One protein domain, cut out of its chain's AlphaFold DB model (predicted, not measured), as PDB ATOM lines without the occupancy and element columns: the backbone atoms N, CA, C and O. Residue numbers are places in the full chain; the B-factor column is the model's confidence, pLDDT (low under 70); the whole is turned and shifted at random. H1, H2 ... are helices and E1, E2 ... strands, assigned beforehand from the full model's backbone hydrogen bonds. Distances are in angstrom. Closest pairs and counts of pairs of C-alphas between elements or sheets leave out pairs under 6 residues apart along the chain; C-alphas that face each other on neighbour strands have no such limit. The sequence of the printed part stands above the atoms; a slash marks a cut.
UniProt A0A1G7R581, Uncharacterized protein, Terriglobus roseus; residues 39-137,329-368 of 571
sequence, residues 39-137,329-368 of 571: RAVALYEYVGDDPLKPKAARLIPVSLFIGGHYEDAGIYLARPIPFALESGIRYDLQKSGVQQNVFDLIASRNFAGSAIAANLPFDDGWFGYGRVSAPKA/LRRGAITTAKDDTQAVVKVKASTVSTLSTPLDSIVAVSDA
ATOM      1  N   ARG A  39     157.698 135.458 155.079       95.12
ATOM      2  CA  ARG A  39     156.968 134.424 154.339       95.12
ATOM      3  C   ARG A  39     155.556 134.912 154.027       95.12
ATOM      4  O   ARG A  39     154.843 135.335 154.926       95.12
ATOM      5  N   ALA A  40     155.156 134.853 152.763       97.06
ATOM      6  CA  ALA A  40     153.802 135.161 152.318       97.06
ATOM      7  C   ALA A  40     153.039 133.867 152.017       97.06
ATOM      8  O   ALA A  40     153.556 132.987 151.325       97.06
ATOM      9  N   VAL A  41     151.803 133.782 152.502       97.69
ATOM     10  CA  VAL A  41     150.826 132.749 152.152       97.69
ATOM     11  C   VAL A  41     149.731 133.389 151.307       97.69
ATOM     12  O   VAL A  41     149.210 134.463 151.613       97.69
ATOM     13  N   ALA A  42     149.379 132.708 150.228       97.25
ATOM     14  CA  ALA A  42     148.358 133.091 149.276       97.25
ATOM     15  C   ALA A  42     147.552 131.853 148.850       97.25
ATOM     16  O   ALA A  42     147.963 130.714 149.078       97.25
ATOM     17  N   LEU A  43     146.406 132.071 148.209       95.81
ATOM     18  CA  LEU A  43     145.589 131.022 147.611       95.81
ATOM     19  C   LEU A  43     145.612 131.151 146.089       95.81
ATOM     20  O   LEU A  43     145.229 132.185 145.546       95.81
ATOM     21  N   TYR A  44     146.045 130.105 145.393       95.38
ATOM     22  CA  TYR A  44     145.927 130.027 143.943       95.38
ATOM     23  C   TYR A  44     144.600 129.350 143.589       95.38
ATOM     24  O   TYR A  44     144.429 128.155 143.830       95.38
ATOM     25  N   GLU A  45     143.663 130.123 143.041       91.88
ATOM     26  CA  GLU A  45     142.368 129.634 142.560       91.88
ATOM     27  C   GLU A  45     142.394 129.475 141.045       91.88
ATOM     28  O   GLU A  45     142.847 130.376 140.329       91.88
ATOM     29  N   TYR A  46     141.871 128.360 140.542       89.69
ATOM     30  CA  TYR A  46     141.853 128.082 139.112       89.69
ATOM     31  C   TYR A  46     140.614 127.306 138.658       89.69
ATOM     32  O   TYR A  46     139.903 126.675 139.439       89.69
ATOM     33  N   VAL A  47     140.361 127.376 137.350       86.38
ATOM     34  CA  VAL A  47     139.313 126.620 136.661       86.38
ATOM     35  C   VAL A  47     139.938 125.728 135.595       86.38
ATOM     36  O   VAL A  47     140.580 126.220 134.663       86.38
ATOM     37  N   GLY A  48     139.674 124.425 135.670       81.38
ATOM     38  CA  GLY A  48     140.151 123.414 134.725       81.38
ATOM     39  C   GLY A  48     140.821 122.249 135.445       81.38
ATOM     40  O   GLY A  48     141.158 122.362 136.613       81.38
ATOM     41  N   ASP A  49     141.022 121.144 134.735       78.44
ATOM     42  CA  ASP A  49     141.407 119.862 135.345       78.44
ATOM     43  C   ASP A  49     142.894 119.791 135.768       78.44
ATOM     44  O   ASP A  49     143.301 118.860 136.459       78.44
ATOM     45  N   ASP A  50     143.717 120.760 135.342       82.06
ATOM     46  CA  ASP A  50     145.169 120.807 135.570       82.06
ATOM     47  C   ASP A  50     145.632 122.235 135.953       82.06
ATOM     48  O   ASP A  50     145.469 123.161 135.145       82.06
ATOM     49  N   PRO A  51     146.265 122.441 137.131       83.62
ATOM     50  CA  PRO A  51     146.803 123.740 137.542       83.62
ATOM     51  C   PRO A  51     147.939 124.270 136.650       83.62
ATOM     52  O   PRO A  51     148.227 125.463 136.700       83.62
ATOM     53  N   LEU A  52     148.595 123.441 135.825       86.75
ATOM     54  CA  LEU A  52     149.615 123.900 134.867       86.75
ATOM     55  C   LEU A  52     149.014 124.621 133.653       86.75
ATOM     56  O   LEU A  52     149.697 125.427 133.016       86.75
ATOM     57  N   LYS A  53     147.758 124.319 133.297       84.81
ATOM     58  CA  LYS A  53     147.065 124.863 132.115       84.81
ATOM     59  C   LYS A  53     145.610 125.231 132.438       84.81
ATOM     60  O   LYS A  53     144.685 124.710 131.808       84.81
ATOM     61  N   PRO A  54     145.385 126.145 133.394       85.31
ATOM     62  CA  PRO A  54     144.043 126.560 133.766       85.31
ATOM     63  C   PRO A  54     143.376 127.333 132.621       85.31
ATOM     64  O   PRO A  54     144.021 128.086 131.889       85.31
ATOM     65  N   LYS A  55     142.052 127.210 132.505       84.75
ATOM     66  CA  LYS A  55     141.230 128.038 131.604       84.75
ATOM     67  C   LYS A  55     141.226 129.497 132.064       84.75
ATOM     68  O   LYS A  55     141.248 130.411 131.244       84.75
ATOM     69  N   ALA A  56     141.202 129.695 133.379       84.06
ATOM     70  CA  ALA A  56     141.354 130.976 134.050       84.06
ATOM     71  C   ALA A  56     141.861 130.727 135.482       84.06
ATOM     72  O   ALA A  56     141.519 129.704 136.075       84.06
ATOM     73  N   ALA A  57     142.683 131.630 136.021       89.31
ATOM     74  CA  ALA A  57     143.232 131.507 137.371       89.31
ATOM     75  C   ALA A  57     143.640 132.862 137.963       89.31
ATOM     76  O   ALA A  57     143.845 133.830 137.222       89.31
ATOM     77  N   ARG A  58     143.786 132.905 139.290       91.56
ATOM     78  CA  ARG A  58     144.213 134.071 140.074       91.56
ATOM     79  C   ARG A  58     144.935 133.656 141.355       91.56
ATOM     80  O   ARG A  58     144.712 132.568 141.875       91.56
ATOM     81  N   LEU A  59     145.755 134.557 141.882       94.44
ATOM     82  CA  LEU A  59     146.372 134.457 143.198       94.44
ATOM     83  C   LEU A  59     145.692 135.453 144.151       94.44
ATOM     84  O   LEU A  59     145.664 136.647 143.858       94.44
ATOM     85  N   ILE A  60     145.178 134.975 145.281       94.75
ATOM     86  CA  ILE A  60     144.615 135.793 146.363       94.75
ATOM     87  C   ILE A  60     145.659 135.894 147.483       94.75
ATOM     88  O   ILE A  60     146.059 134.850 148.000       94.75
ATOM     89  N   PRO A  61     146.123 137.089 147.882       95.69
ATOM     90  CA  PRO A  61     146.989 137.231 149.048       95.69
ATOM     91  C   PRO A  61     146.201 136.895 150.327       95.69
ATOM     92  O   PRO A  61     145.058 137.321 150.466       95.69
ATOM     93  N   VAL A  62     146.792 136.135 151.255       96.44
ATOM     94  CA  VAL A  62     146.134 135.765 152.523       96.44
ATOM     95  C   VAL A  62     146.860 136.378 153.713       96.44
ATOM     96  O   VAL A  62     146.288 137.211 154.406       96.44
ATOM     97  N   SER A  63     148.115 135.999 153.953       97.38
ATOM     98  CA  SER A  63     148.882 136.468 155.112       97.38
ATOM     99  C   SER A  63     150.355 136.675 154.784       97.38
ATOM    100  O   SER A  63     150.908 136.062 153.870       97.38
ATOM    101  N   LEU A  64     151.000 137.557 155.536       96.56
ATOM    102  CA  LEU A  64     152.431 137.809 155.485       96.56
ATOM    103  C   LEU A  64     152.992 137.653 156.897       96.56
ATOM    104  O   LEU A  64     152.741 138.488 157.758       96.56
ATOM    105  N   PHE A  65     153.764 136.600 157.143       96.25
ATOM    106  CA  PHE A  65     154.550 136.490 158.363       96.25
ATOM    107  C   PHE A  65     155.842 137.293 158.213       96.25
ATOM    108  O   PHE A  65     156.670 137.006 157.343       96.25
ATOM    109  N   ILE A  66     156.013 138.307 159.054       93.25
ATOM    110  CA  ILE A  66     157.144 139.236 159.038       93.25
ATOM    111  C   ILE A  66     157.435 139.695 160.466       93.25
ATOM    112  O   ILE A  66     156.528 139.920 161.256       93.25
ATOM    113  N   GLY A  67     158.712 139.804 160.845       89.31
ATOM    114  CA  GLY A  67     159.087 140.368 162.151       89.31
ATOM    115  C   GLY A  67     158.481 139.642 163.366       89.31
ATOM    116  O   GLY A  67     158.298 140.259 164.413       89.31
ATOM    117  N   GLY A  68     158.140 138.354 163.230       91.50
ATOM    118  CA  GLY A  68     157.542 137.545 164.297       91.50
ATOM    119  C   GLY A  68     156.017 137.646 164.442       91.50
ATOM    120  O   GLY A  68     155.486 137.098 165.403       91.50
ATOM    121  N   HIS A  69     155.316 138.329 163.533       94.06
ATOM    122  CA  HIS A  69     153.860 138.504 163.554       94.06
ATOM    123  C   HIS A  69     153.245 138.313 162.159       94.06
ATOM    124  O   HIS A  69     153.953 138.309 161.151       94.06
ATOM    125  N   TYR A  70     151.926 138.116 162.112       96.12
ATOM    126  CA  TYR A  70     151.161 138.054 160.868       96.12
ATOM    127  C   TYR A  70     150.591 139.426 160.507       96.12
ATOM    128  O   TYR A  70     149.996 140.096 161.346       96.12
ATOM    129  N   GLU A  71     150.728 139.782 159.237       96.25
ATOM    130  CA  GLU A  71     150.172 140.964 158.585       96.25
ATOM    131  C   GLU A  71     149.248 140.539 157.435       96.25
ATOM    132  O   GLU A  71     149.394 139.449 156.873       96.25
ATOM    133  N   ASP A  72     148.308 141.400 157.044       95.94
ATOM    134  CA  ASP A  72     147.456 141.147 155.877       95.94
ATOM    135  C   ASP A  72     148.242 141.368 154.574       95.94
ATOM    136  O   ASP A  72     148.613 142.490 154.225       95.94
ATOM    137  N   ALA A  73     148.470 140.291 153.821       95.12
ATOM    138  CA  ALA A  73     149.217 140.323 152.566       95.12
ATOM    139  C   ALA A  73     148.546 141.154 151.450       95.12
ATOM    140  O   ALA A  73     149.233 141.568 150.514       95.12
ATOM    141  N   GLY A  74     147.234 141.398 151.525       91.56
ATOM    142  CA  GLY A  74     146.484 142.245 150.595       91.56
ATOM    143  C   GLY A  74     146.567 143.743 150.904       91.56
ATOM    144  O   GLY A  74     146.207 144.556 150.052       91.56
ATOM    145  N   ILE A  75     147.062 144.119 152.090       91.75
ATOM    146  CA  ILE A  75     147.128 145.511 152.572       91.75
ATOM    147  C   ILE A  75     148.577 145.947 152.856       91.75
ATOM    148  O   ILE A  75     148.935 147.110 152.643       91.75
ATOM    149  N   TYR A  76     149.437 145.027 153.305       92.44
ATOM    150  CA  TYR A  76     150.792 145.333 153.755       92.44
ATOM    151  C   TYR A  76     151.642 145.992 152.656       92.44
ATOM    152  O   TYR A  76     151.853 145.436 151.575       92.44
ATOM    153  N   LEU A  77     152.135 147.199 152.961       89.25
ATOM    154  CA  LEU A  77     152.901 148.071 152.061       89.25
ATOM    155  C   LEU A  77     152.261 148.276 150.670       89.25
ATOM    156  O   LEU A  77     152.979 148.418 149.686       89.25
ATOM    157  N   ALA A  78     150.927 148.356 150.577       84.31
ATOM    158  CA  ALA A  78     150.205 148.618 149.326       84.31
ATOM    159  C   ALA A  78     150.465 150.028 148.741       84.31
ATOM    160  O   ALA A  78     149.644 150.938 148.861       84.31
ATOM    161  N   ARG A  79     151.643 150.230 148.131       85.69
ATOM    162  CA  ARG A  79     152.116 151.505 147.560       85.69
ATOM    163  C   ARG A  79     153.038 151.271 146.343       85.69
ATOM    164  O   ARG A  79     154.253 151.244 146.519       85.69
ATOM    165  N   PRO A  80     152.517 151.146 145.105       86.50
ATOM    166  CA  PRO A  80     151.105 151.159 144.706       86.50
ATOM    167  C   PRO A  80     150.425 149.780 144.742       86.50
ATOM    168  O   PRO A  80     149.213 149.709 144.584       86.50
ATOM    169  N   ILE A  81     151.185 148.695 144.920       92.00
ATOM    170  CA  ILE A  81     150.723 147.296 144.928       92.00
ATOM    171  C   ILE A  81     151.125 146.684 146.285       92.00
ATOM    172  O   ILE A  81     152.175 147.075 146.798       92.00
ATOM    173  N   PRO A  82     150.340 145.774 146.899       94.56
ATOM    174  CA  PRO A  82     150.729 145.095 148.137       94.56
ATOM    175  C   PRO A  82     152.044 144.329 147.976       94.56
ATOM    176  O   PRO A  82     152.284 143.733 146.927       94.56
ATOM    177  N   PHE A  83     152.867 144.291 149.023       94.75
ATOM    178  CA  PHE A  83     154.204 143.687 148.978       94.75
ATOM    179  C   PHE A  83     154.190 142.219 148.525       94.75
ATOM    180  O   PHE A  83     155.001 141.813 147.699       94.75
ATOM    181  N   ALA A  84     153.220 141.428 148.993       95.44
ATOM    182  CA  ALA A  84     153.052 140.031 148.584       95.44
ATOM    183  C   ALA A  84     152.677 139.868 147.094       95.44
ATOM    184  O   ALA A  84     152.804 138.779 146.529       95.44
ATOM    185  N   LEU A  85     152.218 140.940 146.447       95.56
ATOM    186  CA  LEU A  85     151.754 140.965 145.065       95.56
ATOM    187  C   LEU A  85     152.675 141.757 144.120       95.56
ATOM    188  O   LEU A  85     152.276 142.069 142.995       95.56
ATOM    189  N   GLU A  86     153.907 142.067 144.520       93.00
ATOM    190  CA  GLU A  86     154.887 142.649 143.601       93.00
ATOM    191  C   GLU A  86     155.236 141.705 142.437       93.00
ATOM    192  O   GLU A  86     155.433 140.498 142.604       93.00
ATOM    193  N   SER A  87     155.390 142.277 141.240       91.56
ATOM    194  CA  SER A  87     155.830 141.528 140.061       91.56
ATOM    195  C   SER A  87     157.192 140.858 140.292       91.56
ATOM    196  O   SER A  87     158.095 141.401 140.941       91.56
ATOM    197  N   GLY A  88     157.340 139.647 139.763       89.81
ATOM    198  CA  GLY A  88     158.536 138.833 139.917       89.81
ATOM    199  C   GLY A  88     158.621 138.053 141.222       89.81
ATOM    200  O   GLY A  88     159.603 137.335 141.386       89.81
ATOM    201  N   ILE A  89     157.651 138.141 142.138       94.31
ATOM    202  CA  ILE A  89     157.585 137.210 143.272       94.31
ATOM    203  C   ILE A  89     157.261 135.799 142.764       94.31
ATOM    204  O   ILE A  89     156.426 135.595 141.884       94.31
ATOM    205  N   ARG A  90     157.946 134.813 143.335       94.88
ATOM    206  CA  ARG A  90     157.725 133.389 143.108       94.88
ATOM    207  C   ARG A  90     157.002 132.790 144.300       94.88
ATOM    208  O   ARG A  90     157.461 132.933 145.431       94.88
ATOM    209  N   TYR A  91     155.938 132.058 144.018       96.19
ATOM    210  CA  TYR A  91     155.229 131.223 144.971       96.19
ATOM    211  C   TYR A  91     155.441 129.752 144.628       96.19
ATOM    212  O   TYR A  91     155.289 129.337 143.481       96.19
ATOM    213  N   ASP A  92     155.750 128.942 145.627       95.44
ATOM    214  CA  ASP A  92     155.694 127.495 145.527       95.44
ATOM    215  C   ASP A  92     154.249 127.071 145.817       95.44
ATOM    216  O   ASP A  92     153.717 127.343 146.895       95.44
ATOM    217  N   LEU A  93     153.589 126.448 144.838       95.81
ATOM    218  CA  LEU A  93     152.242 125.911 145.019       95.81
ATOM    219  C   LEU A  93     152.366 124.590 145.774       95.81
ATOM    220  O   LEU A  93     153.007 123.659 145.282       95.81
ATOM    221  N   GLN A  94     151.788 124.514 146.965       95.38
ATOM    222  CA  GLN A  94     151.941 123.413 147.908       95.38
ATOM    223  C   GLN A  94     150.604 122.728 148.172       95.38
ATOM    224  O   GLN A  94     149.561 123.374 148.243       95.38
ATOM    225  N   LYS A  95     150.669 121.411 148.368       95.00
ATOM    226  CA  LYS A  95     149.591 120.617 148.943       95.00
ATOM    227  C   LYS A  95     150.098 119.968 150.223       95.00
ATOM    228  O   LYS A  95     151.042 119.184 150.171       95.00
ATOM    229  N   SER A  96     149.519 120.348 151.354       95.38
ATOM    230  CA  SER A  96     149.861 119.866 152.697       95.38
ATOM    231  C   SER A  96     151.368 119.958 152.996       95.38
ATOM    232  O   SER A  96     151.985 119.014 153.486       95.38
ATOM    233  N   GLY A  97     151.973 121.095 152.627       93.31
ATOM    234  CA  GLY A  97     153.412 121.388 152.730       93.31
ATOM    235  C   GLY A  97     154.318 120.750 151.662       93.31
ATOM    236  O   GLY A  97     155.497 121.098 151.568       93.31
ATOM    237  N   VAL A  98     153.790 119.873 150.797       94.19
ATOM    238  CA  VAL A  98     154.528 119.289 149.664       94.19
ATOM    239  C   VAL A  98     154.360 120.150 148.418       94.19
ATOM    240  O   VAL A  98     153.251 120.297 147.898       94.19
ATOM    241  N   GLN A  99     155.465 120.670 147.883       93.62
ATOM    242  CA  GLN A  99     155.455 121.427 146.632       93.62
ATOM    243  C   GLN A  99     154.931 120.586 145.455       93.62
ATOM    244  O   GLN A  99     155.497 119.551 145.111       93.62
ATOM    245  N   GLN A 100     153.875 121.082 144.811       93.50
ATOM    246  CA  GLN A 100     153.275 120.529 143.599       93.50
ATOM    247  C   GLN A 100     153.784 121.237 142.342       93.50
ATOM    248  O   GLN A 100     154.088 120.578 141.357       93.50
ATOM    249  N   ASN A 101     153.863 122.573 142.368       93.88
ATOM    250  CA  ASN A 101     154.205 123.422 141.220       93.88
ATOM    251  C   ASN A 101     154.879 124.732 141.680       93.88
ATOM    252  O   ASN A 101     155.078 124.968 142.872       93.88
ATOM    253  N   VAL A 102     155.235 125.594 140.729       94.06
ATOM    254  CA  VAL A 102     155.746 126.955 140.952       94.06
ATOM    255  C   VAL A 102     154.865 127.949 140.202       94.06
ATOM    256  O   VAL A 102     154.662 127.789 139.000       94.06
ATOM    257  N   PHE A 103     154.387 128.991 140.875       94.75
ATOM    258  CA  PHE A 103     153.708 130.137 140.278       94.75
ATOM    259  C   PHE A 103     154.635 131.360 140.281       94.75
ATOM    260  O   PHE A 103     155.008 131.868 141.338       94.75
ATOM    261  N   ASP A 104     155.000 131.844 139.095       94.25
ATOM    262  CA  ASP A 104     155.730 133.102 138.919       94.25
ATOM    263  C   ASP A 104     154.727 134.240 138.681       94.25
ATOM    264  O   ASP A 104     154.013 134.251 137.670       94.25
ATOM    265  N   LEU A 105     154.663 135.194 139.616       94.00
ATOM    266  CA  LEU A 105     153.766 136.347 139.569       94.00
ATOM    267  C   LEU A 105     154.283 137.390 138.568       94.00
ATOM    268  O   LEU A 105     155.426 137.839 138.652       94.00
ATOM    269  N   ILE A 106     153.436 137.793 137.619       92.31
ATOM    270  CA  ILE A 106     153.808 138.690 136.513       92.31
ATOM    271  C   ILE A 106     153.139 140.055 136.663       92.31
ATOM    272  O   ILE A 106     153.793 141.082 136.485       92.31
ATOM    273  N   ALA A 107     151.852 140.080 136.993       91.12
ATOM    274  CA  ALA A 107     151.065 141.299 137.112       91.12
ATOM    275  C   ALA A 107     150.042 141.169 138.240       91.12
ATOM    276  O   ALA A 107     149.557 140.077 138.516       91.12
ATOM    277  N   SER A 108     149.659 142.298 138.825       91.88
ATOM    278  CA  SER A 108     148.661 142.361 139.894       91.88
ATOM    279  C   SER A 108     147.642 143.442 139.569       91.88
ATOM    280  O   SER A 108     147.964 144.422 138.894       91.88
ATOM    281  N   ARG A 109     146.392 143.246 139.987       89.19
ATOM    282  CA  ARG A 109     145.284 144.170 139.721       89.19
ATOM    283  C   ARG A 109     144.420 144.324 140.959       89.19
ATOM    284  O   ARG A 109     144.140 143.338 141.633       89.19
ATOM    285  N   ASN A 110     143.981 145.551 141.203       88.44
ATOM    286  CA  ASN A 110     142.950 145.849 142.180       88.44
ATOM    287  C   ASN A 110     141.593 145.903 141.467       88.44
ATOM    288  O   ASN A 110     141.477 146.549 140.424       88.44
ATOM    289  N   PHE A 111     140.591 145.229 142.018       82.81
ATOM    290  CA  PHE A 111     139.206 145.268 141.551       82.81
ATOM    291  C   PHE A 111     138.292 146.043 142.510       82.81
ATOM    292  O   PHE A 111     137.095 146.150 142.245       82.81
ATOM    293  N   ALA A 112     138.845 146.647 143.569       77.44
ATOM    294  CA  ALA A 112     138.087 147.472 144.502       77.44
ATOM    295  C   ALA A 112     137.350 148.625 143.813       77.44
ATOM    296  O   ALA A 112     137.926 149.383 143.030       77.44
ATOM    297  N   GLY A 113     136.045 148.717 144.082       69.50
ATOM    298  CA  GLY A 113     135.136 149.668 143.436       69.50
ATOM    299  C   GLY A 113     134.912 149.437 141.932       69.50
ATOM    300  O   GLY A 113     134.316 150.285 141.270       69.50
ATOM    301  N   SER A 114     135.379 148.322 141.360       69.69
ATOM    302  CA  SER A 114     135.204 148.029 139.936       69.69
ATOM    303  C   SER A 114     133.773 147.595 139.617       69.69
ATOM    304  O   SER A 114     133.185 146.771 140.316       69.69
ATOM    305  N   ALA A 115     133.259 148.025 138.461       63.69
ATOM    306  CA  ALA A 115     132.022 147.486 137.889       63.69
ATOM    307  C   ALA A 115     132.093 145.966 137.607       63.69
ATOM    308  O   ALA A 115     131.062 145.330 137.408       63.69
ATOM    309  N   ILE A 116     133.297 145.379 137.585       64.06
ATOM    310  CA  ILE A 116     133.494 143.926 137.531       64.06
ATOM    311  C   ILE A 116     133.139 143.301 138.889       64.06
ATOM    312  O   ILE A 116     132.283 142.422 138.924       64.06
ATOM    313  N   ALA A 117     133.714 143.797 139.992       59.44
ATOM    314  CA  ALA A 117     133.421 143.317 141.346       59.44
ATOM    315  C   ALA A 117     131.925 143.443 141.686       59.44
ATOM    316  O   ALA A 117     131.324 142.482 142.143       59.44
ATOM    317  N   ALA A 118     131.283 144.556 141.308       59.41
ATOM    318  CA  ALA A 118     129.851 144.800 141.535       59.41
ATOM    319  C   ALA A 118     128.874 143.794 140.870       59.41
ATOM    320  O   ALA A 118     127.664 143.896 141.067       59.41
ATOM    321  N   ASN A 119     129.363 142.863 140.044       60.59
ATOM    322  CA  ASN A 119     128.568 141.798 139.426       60.59
ATOM    323  C   ASN A 119     128.998 140.387 139.874       60.59
ATOM    324  O   ASN A 119     128.447 139.402 139.377       60.59
ATOM    325  N   LEU A 120     130.024 140.265 140.723       66.00
ATOM    326  CA  LEU A 120     130.794 139.035 140.894       66.00
ATOM    327  C   LEU A 120     131.096 138.776 142.377       66.00
ATOM    328  O   LEU A 120     131.915 139.482 142.966       66.00
ATOM    329  N   PRO A 121     130.467 137.750 142.983       66.44
ATOM    330  CA  PRO A 121     130.580 137.522 144.411       66.44
ATOM    331  C   PRO A 121     132.016 137.332 144.887       66.44
ATOM    332  O   PRO A 121     132.691 136.392 144.463       66.44
ATOM    333  N   PHE A 122     132.427 138.154 145.854       73.50
ATOM    334  CA  PHE A 122     133.723 138.061 146.525       73.50
ATOM    335  C   PHE A 122     134.939 138.319 145.607       73.50
ATOM    336  O   PHE A 122     136.011 137.746 145.823       73.50
ATOM    337  N   ASP A 123     134.781 139.194 144.609       73.19
ATOM    338  CA  ASP A 123     135.839 139.608 143.674       73.19
ATOM    339  C   ASP A 123     136.352 141.048 143.931       73.19
ATOM    340  O   ASP A 123     136.941 141.681 143.053       73.19
ATOM    341  N   ASP A 124     136.154 141.564 145.148       77.88
ATOM    342  CA  ASP A 124     136.700 142.842 145.628       77.88
ATOM    343  C   ASP A 124     138.136 142.686 146.190       77.88
ATOM    344  O   ASP A 124     138.441 141.750 146.938       77.88
ATOM    345  N   GLY A 125     139.023 143.624 145.844       86.75
ATOM    346  CA  GLY A 125     140.396 143.707 146.345       86.75
ATOM    347  C   GLY A 125     141.496 143.363 145.333       86.75
ATOM    348  O   GLY A 125     141.325 143.447 144.113       86.75
ATOM    349  N   TRP A 126     142.679 143.032 145.858       91.25
ATOM    350  CA  TRP A 126     143.892 142.798 145.075       91.25
ATOM    351  C   TRP A 126     144.092 141.327 144.693       91.25
ATOM    352  O   TRP A 126     144.107 140.449 145.551       91.25
ATOM    353  N   PHE A 127     144.373 141.080 143.412       92.56
ATOM    354  CA  PHE A 127     144.643 139.748 142.869       92.56
ATOM    355  C   PHE A 127     145.910 139.728 142.006       92.56
ATOM    356  O   PHE A 127     146.168 140.652 141.228       92.56
ATOM    357  N   GLY A 128     146.681 138.648 142.118       93.12
ATOM    358  CA  GLY A 128     147.867 138.372 141.310       93.12
ATOM    359  C   GLY A 128     147.588 137.460 140.110       93.12
ATOM    360  O   GLY A 128     146.757 136.554 140.168       93.12
ATOM    361  N   TYR A 129     148.327 137.670 139.022       93.56
ATOM    362  CA  TYR A 129     148.237 136.935 137.759       93.56
ATOM    363  C   TYR A 129     149.637 136.601 137.235       93.56
ATOM    364  O   TYR A 129     150.558 137.419 137.271       93.56
ATOM    365  N   GLY A 130     149.815 135.381 136.738       91.81
ATOM    366  CA  GLY A 130     151.143 134.832 136.493       91.81
ATOM    367  C   GLY A 130     151.113 133.511 135.742       91.81
ATOM    368  O   GLY A 130     150.103 133.152 135.133       91.81
ATOM    369  N   ARG A 131     152.236 132.794 135.773       90.38
ATOM    370  CA  ARG A 131     152.424 131.512 135.081       90.38
ATOM    371  C   ARG A 131     152.703 130.402 136.078       90.38
ATOM    372  O   ARG A 131     153.564 130.561 136.936       90.38
ATOM    373  N   VAL A 132     152.024 129.270 135.914       92.69
ATOM    374  CA  VAL A 132     152.366 128.030 136.616       92.69
ATOM    375  C   VAL A 132     153.386 127.252 135.789       92.69
ATOM    376  O   VAL A 132     153.298 127.182 134.564       92.69
ATOM    377  N   SER A 133     154.371 126.677 136.466       92.06
ATOM    378  CA  SER A 133     155.393 125.806 135.898       92.06
ATOM    379  C   SER A 133     155.632 124.607 136.814       92.06
ATOM    380  O   SER A 133     155.395 124.674 138.023       92.06
ATOM    381  N   ALA A 134     156.091 123.501 136.227       90.19
ATOM    382  CA  ALA A 134     156.418 122.290 136.969       90.19
ATOM    383  C   ALA A 134     157.562 122.558 137.968       90.19
ATOM    384  O   ALA A 134     158.460 123.358 137.676       90.19
ATOM    385  N   PRO A 135     157.574 121.888 139.135       85.69
ATOM    386  CA  PRO A 135     158.595 122.112 140.141       85.69
ATOM    387  C   PRO A 135     159.953 121.691 139.583       85.69
ATOM    388  O   PRO A 135     160.111 120.630 138.971       85.69
ATOM    389  N   LYS A 136     160.962 122.539 139.780       77.44
ATOM    390  CA  LYS A 136     162.314 122.235 139.324       77.44
ATOM    391  C   LYS A 136     162.865 121.094 140.170       77.44
ATOM    392  O   LYS A 136     163.106 121.289 141.357       77.44
ATOM    393  N   ALA A 137     163.097 119.937 139.546       68.75
ATOM    394  CA  ALA A 137     163.688 118.786 140.222       68.75
ATOM    395  C   ALA A 137     164.939 119.219 141.017       68.75
ATOM    396  O   ALA A 137     165.767 119.968 140.473       68.75
ATOM    397  N   LEU A 329     160.854 138.651 149.678       92.00
ATOM    398  CA  LEU A 329     160.203 137.383 149.325       92.00
ATOM    399  C   LEU A 329     160.964 136.703 148.178       92.00
ATOM    400  O   LEU A 329     161.801 137.333 147.521       92.00
ATOM    401  N   ARG A 330     160.684 135.419 147.917       90.69
ATOM    402  CA  ARG A 330     161.328 134.678 146.820       90.69
ATOM    403  C   ARG A 330     161.043 135.398 145.506       90.69
ATOM    404  O   ARG A 330     159.878 135.593 145.173       90.69
ATOM    405  N   ARG A 331     162.067 135.742 144.718       89.44
ATOM    406  CA  ARG A 331     161.864 136.224 143.340       89.44
ATOM    407  C   ARG A 331     162.133 135.134 142.306       89.44
ATOM    408  O   ARG A 331     163.048 134.321 142.448       89.44
ATOM    409  N   GLY A 332     161.288 135.105 141.282       79.31
ATOM    410  CA  GLY A 332     161.388 134.228 140.127       79.31
ATOM    411  C   GLY A 332     162.311 134.791 139.049       79.31
ATOM    412  O   GLY A 332     162.664 135.970 139.040       79.31
ATOM    413  N   ALA A 333     162.692 133.936 138.103       65.31
ATOM    414  CA  ALA A 333     163.395 134.383 136.906       65.31
ATOM    415  C   ALA A 333     162.365 134.924 135.906       65.31
ATOM    416  O   ALA A 333     161.765 134.148 135.164       65.31
ATOM    417  N   ILE A 334     162.147 136.244 135.894       55.09
ATOM    418  CA  ILE A 334     161.239 136.886 134.935       55.09
ATOM    419  C   ILE A 334     161.847 136.770 133.531       55.09
ATOM    420  O   ILE A 334     162.662 137.595 133.119       55.09
ATOM    421  N   THR A 335     161.456 135.751 132.768       46.34
ATOM    422  CA  THR A 335     161.806 135.670 131.348       46.34
ATOM    423  C   THR A 335     160.951 136.671 130.580       46.34
ATOM    424  O   THR A 335     159.828 136.367 130.177       46.34
ATOM    425  N   THR A 336     161.482 137.875 130.383       41.09
ATOM    426  CA  THR A 336     160.894 138.944 129.566       41.09
ATOM    427  C   THR A 336     160.988 138.631 128.066       41.09
ATOM    428  O   THR A 336     161.591 139.365 127.281       41.09
ATOM    429  N   ALA A 337     160.362 137.531 127.644       36.28
ATOM    430  CA  ALA A 337     160.055 137.300 126.239       36.28
ATOM    431  C   ALA A 337     159.114 138.421 125.763       36.28
ATOM    432  O   ALA A 337     158.018 138.591 126.294       36.28
ATOM    433  N   LYS A 338     159.565 139.225 124.794       39.00
ATOM    434  CA  LYS A 338     158.906 140.492 124.420       39.00
ATOM    435  C   LYS A 338     157.492 140.340 123.834       39.00
ATOM    436  O   LYS A 338     156.761 141.324 123.820       39.00
ATOM    437  N   ASP A 339     157.096 139.136 123.426       34.62
ATOM    438  CA  ASP A 339     155.755 138.832 122.900       34.62
ATOM    439  C   ASP A 339     154.752 138.359 123.975       34.62
ATOM    440  O   ASP A 339     153.540 138.341 123.753       34.62
ATOM    441  N   ASP A 340     155.227 137.996 125.170       44.94
ATOM    442  CA  ASP A 340     154.423 137.264 126.158       44.94
ATOM    443  C   ASP A 340     153.507 138.142 127.025       44.94
ATOM    444  O   ASP A 340     152.511 137.657 127.576       44.94
ATOM    445  N   THR A 341     153.790 139.442 127.122       42.72
ATOM    446  CA  THR A 341     153.010 140.384 127.941       42.72
ATOM    447  C   THR A 341     151.555 140.479 127.468       42.72
ATOM    448  O   THR A 341     150.645 140.613 128.284       42.72
ATOM    449  N   GLN A 342     151.303 140.333 126.161       36.81
ATOM    450  CA  GLN A 342     149.943 140.311 125.606       36.81
ATOM    451  C   GLN A 342     149.252 138.946 125.760       36.81
ATOM    452  O   GLN A 342     148.025 138.888 125.850       36.81
ATOM    453  N   ALA A 343     150.012 137.848 125.828       35.41
ATOM    454  CA  ALA A 343     149.461 136.507 126.017       35.41
ATOM    455  C   ALA A 343     148.969 136.285 127.459       35.41
ATOM    456  O   ALA A 343     147.897 135.717 127.657       35.41
ATOM    457  N   VAL A 344     149.697 136.784 128.467       46.00
ATOM    458  CA  VAL A 344     149.308 136.644 129.888       46.00
ATOM    459  C   VAL A 344     148.155 137.580 130.267       46.00
ATOM    460  O   VAL A 344     147.257 137.170 130.997       46.00
ATOM    461  N   VAL A 345     148.078 138.785 129.688       42.19
ATOM    462  CA  VAL A 345     146.890 139.664 129.805       42.19
ATOM    463  C   VAL A 345     145.633 139.029 129.177       42.19
ATOM    464  O   VAL A 345     144.510 139.444 129.467       42.19
ATOM    465  N   LYS A 346     145.801 137.972 128.368       37.84
ATOM    466  CA  LYS A 346     144.724 137.147 127.808       37.84
ATOM    467  C   LYS A 346     144.276 135.988 128.707       37.84
ATOM    468  O   LYS A 346     143.332 135.292 128.330       37.84
ATOM    469  N   VAL A 347     144.842 135.828 129.911       43.66
ATOM    470  CA  VAL A 347     144.119 135.176 131.016       43.66
ATOM    471  C   VAL A 347     142.963 136.107 131.368       43.66
ATOM    472  O   VAL A 347     143.111 137.080 132.105       43.66
ATOM    473  N   LYS A 348     141.805 135.850 130.755       44.84
ATOM    474  CA  LYS A 348     140.574 136.614 130.963       44.84
ATOM    475  C   LYS A 348     140.218 136.588 132.454       44.84
ATOM    476  O   LYS A 348     139.635 135.618 132.939       44.84
ATOM    477  N   ALA A 349     140.499 137.689 133.151       45.59
ATOM    478  CA  ALA A 349     140.027 137.916 134.517       45.59
ATOM    479  C   ALA A 349     138.499 137.721 134.623       45.59
ATOM    480  O   ALA A 349     138.012 137.190 135.609       45.59
ATOM    481  N   SER A 350     137.761 138.020 133.547       43.00
ATOM    482  CA  SER A 350     136.314 137.810 133.428       43.00
ATOM    483  C   SER A 350     135.836 136.353 133.312       43.00
ATOM    484  O   SER A 350     134.630 136.131 133.381       43.00
ATOM    485  N   THR A 351     136.709 135.350 133.124       47.28
ATOM    486  CA  THR A 351     136.288 133.927 133.053       47.28
ATOM    487  C   THR A 351     136.512 133.111 134.319       47.28
ATOM    488  O   THR A 351     135.949 132.027 134.394       47.28
ATOM    489  N   VAL A 352     137.266 133.592 135.316       50.00
ATOM    490  CA  VAL A 352     137.231 132.951 136.652       50.00
ATOM    491  C   VAL A 352     135.846 133.177 137.260       50.00
ATOM    492  O   VAL A 352     135.193 132.249 137.720       50.00
ATOM    493  N   SER A 353     135.380 134.420 137.179       49.25
ATOM    494  CA  SER A 353     134.221 134.909 137.915       49.25
ATOM    495  C   SER A 353     132.864 134.558 137.290       49.25
ATOM    496  O   SER A 353     131.857 134.508 137.984       49.25
ATOM    497  N   THR A 354     132.800 134.288 135.982       40.12
ATOM    498  CA  THR A 354     131.535 133.973 135.277       40.12
ATOM    499  C   THR A 354     131.127 132.495 135.332       40.12
ATOM    500  O   THR A 354     130.202 132.087 134.630       40.12
ATOM    501  N   LEU A 355     131.799 131.672 136.145       41.59
ATOM    502  CA  LEU A 355     131.582 130.226 136.186       41.59
ATOM    503  C   LEU A 355     130.997 129.760 137.523       41.59
ATOM    504  O   LEU A 355     131.645 129.787 138.560       41.59
ATOM    505  N   SER A 356     129.773 129.227 137.450       40.25
ATOM    506  CA  SER A 356     129.014 128.613 138.556       40.25
ATOM    507  C   SER A 356     129.599 127.278 139.068       40.25
ATOM    508  O   SER A 356     128.914 126.521 139.756       40.25
ATOM    509  N   THR A 357     130.832 126.946 138.693       49.06
ATOM    510  CA  THR A 357     131.539 125.721 139.084       49.06
ATOM    511  C   THR A 357     132.350 125.955 140.358       49.06
ATOM    512  O   THR A 357     132.902 127.045 140.514       49.06
ATOM    513  N   PRO A 358     132.498 124.957 141.251       61.62
ATOM    514  CA  PRO A 358     133.443 125.063 142.356       61.62
ATOM    515  C   PRO A 358     134.850 125.326 141.804       61.62
ATOM    516  O   PRO A 358     135.333 124.595 140.943       61.62
ATOM    517  N   LEU A 359     135.475 126.398 142.286       78.38
ATOM    518  CA  LEU A 359     136.868 126.720 141.998       78.38
ATOM    519  C   LEU A 359     137.767 125.740 142.752       78.38
ATOM    520  O   LEU A 359     137.609 125.561 143.968       78.38
ATOM    521  N   ASP A 360     138.718 125.150 142.030       88.00
ATOM    522  CA  ASP A 360     139.819 124.430 142.649       88.00
ATOM    523  C   ASP A 360     140.808 125.437 143.230       88.00
ATOM    524  O   ASP A 360     141.030 126.526 142.690       88.00
ATOM    525  N   SER A 361     141.392 125.073 144.366       91.50
ATOM    526  CA  SER A 361     142.248 125.959 145.141       91.50
ATOM    527  C   SER A 361     143.437 125.201 145.714       91.50
ATOM    528  O   SER A 361     143.271 124.111 146.261       91.50
ATOM    529  N   ILE A 362     144.624 125.794 145.626       94.44
ATOM    530  CA  ILE A 362     145.874 125.249 146.167       94.44
ATOM    531  C   ILE A 362     146.642 126.352 146.894       94.44
ATOM    532  O   ILE A 362     146.639 127.510 146.469       94.44
ATOM    533  N   VAL A 363     147.287 126.009 148.009       96.75
ATOM    534  CA  VAL A 363     148.054 126.980 148.795       96.75
ATOM    535  C   VAL A 363     149.306 127.391 148.031       96.75
ATOM    536  O   VAL A 363     149.958 126.578 147.381       96.75
ATOM    537  N   ALA A 364     149.650 128.668 148.110       96.94
ATOM    538  CA  ALA A 364     150.812 129.265 147.483       96.94
ATOM    539  C   ALA A 364     151.681 129.902 148.574       96.94
ATOM    540  O   ALA A 364     151.211 130.771 149.304       96.94
ATOM    541  N   VAL A 365     152.947 129.495 148.688       96.88
ATOM    542  CA  VAL A 365     153.876 130.014 149.708       96.88
ATOM    543  C   VAL A 365     155.084 130.661 149.041       96.88
ATOM    544  O   VAL A 365     155.718 130.050 148.185       96.88
ATOM    545  N   SER A 366     155.436 131.882 149.439       95.81
ATOM    546  CA  SER A 366     156.703 132.523 149.075       95.81
ATOM    547  C   SER A 366     157.521 132.773 150.336       95.81
ATOM    548  O   SER A 366     157.014 133.363 151.282       95.81
ATOM    549  N   ASP A 367     158.779 132.339 150.370       93.44
ATOM    550  CA  ASP A 367     159.699 132.526 151.500       93.44
ATOM    551  C   ASP A 367     160.976 133.216 151.010       93.44
ATOM    552  O   ASP A 367     161.503 132.882 149.947       93.44
ATOM    553  N   ALA A 368     161.500 134.161 151.790       89.12
ATOM    554  CA  ALA A 368     162.816 134.758 151.571       89.12
ATOM    555  C   ALA A 368     163.939 133.716 151.370       89.12
ATOM    556  O   ALA A 368     164.946 134.002 150.718       89.12
TER     557      ALA A 368
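What this domain is: This is residues 39 to 137 and 329 to 368 of the 571 residues of an uncharacterized protein of Terriglobus roseus (UniProt A0A1G7R581). One strongly twisted antiparallel sheet is folded back on itself: the leaf E3, E2, E1 faces the leaf E4, E5, E6, with E7 as the hinge, and the fold is partly closed where edge strand E6 comes near E2. Two five-residue helices lie outside it, H1 grazing the sheet and H2 near one end of E2. The printed part has 139 residues, with the order E1 E2 E3 E4 E5 E6 H1 H2 E7 along the chain and E3 E2 E1 E7 E4 E5 E6 across the sheet. The class is mostly strand, though under half of the residues, 68, are in named elements. The whole is compact and rounded, with a radius of gyration of the C-alphas of 14.4 A and spans of 38 by 34 by 34 A.

Where its parts are: Find C-alpha 39 at (156.968, 134.424, 154.339), where E1 begins; it runs 26.2 A to residue 47. E2, residues 56 to 66, runs 30.7 A, and E3 is residues 69 to 71. E4, residues 90 to 95, leads to E5, residues 98 to 110, which is 29.9 A long and bends by 75 degrees at residue 106. E6, residues 126 to 133, runs 22.5 A. H1 is residues 340 to 344 and H2 residues 349 to 353. E7, residues 360 to 367, runs 23.2 A to C-alpha 367 at (159.699, 132.526, 151.500).

How they stand to each other: Start at the hinge: N 42 of E1 and O 364 of E7 are 2.8 A apart, and N 92 of E4 and O 365 of E7 are also 2.8 A apart. On one leaf, E1, E2 and E3 form a meander, each strand the antiparallel neighbour of the one before; look at N 45 and O 58, 2.9 A, and N 71 and O 64, 2.8 A. E4, E5 and E6 form another, with N 93 and O 101 at 2.9 A and N 104 and O 131 at 2.9 A. Between the leaves, the closest C-alphas of E2 and E6 are those of Leu 59 and Gly 128, 4.6 A apart. H1 only grazes the sheet, with residues 341 to 344. H2 is on the sheet at a height of 6.8 A, only just over E2, with 3 of its 5 C-alphas falling on that strand. The O i to N i+4 pair is within hydrogen-bond range in H1; H2 has 0 of 1, and 0 of 2 O i to N i+3 pairs.

The domain as a whole: The C-alphas farthest apart, of Ala 115 and Ala 137, are 42.8 A apart. Residues 138 to 328 are not printed, and C-alphas 137 and 329 are 21.0 A apart across this cut. The links E3 to E4 and E5 to E6 are long. Confidence is under 70 at residues 113 to 121, 137 and 333 to 358; the mean pLDDT of the printed part is 80.4.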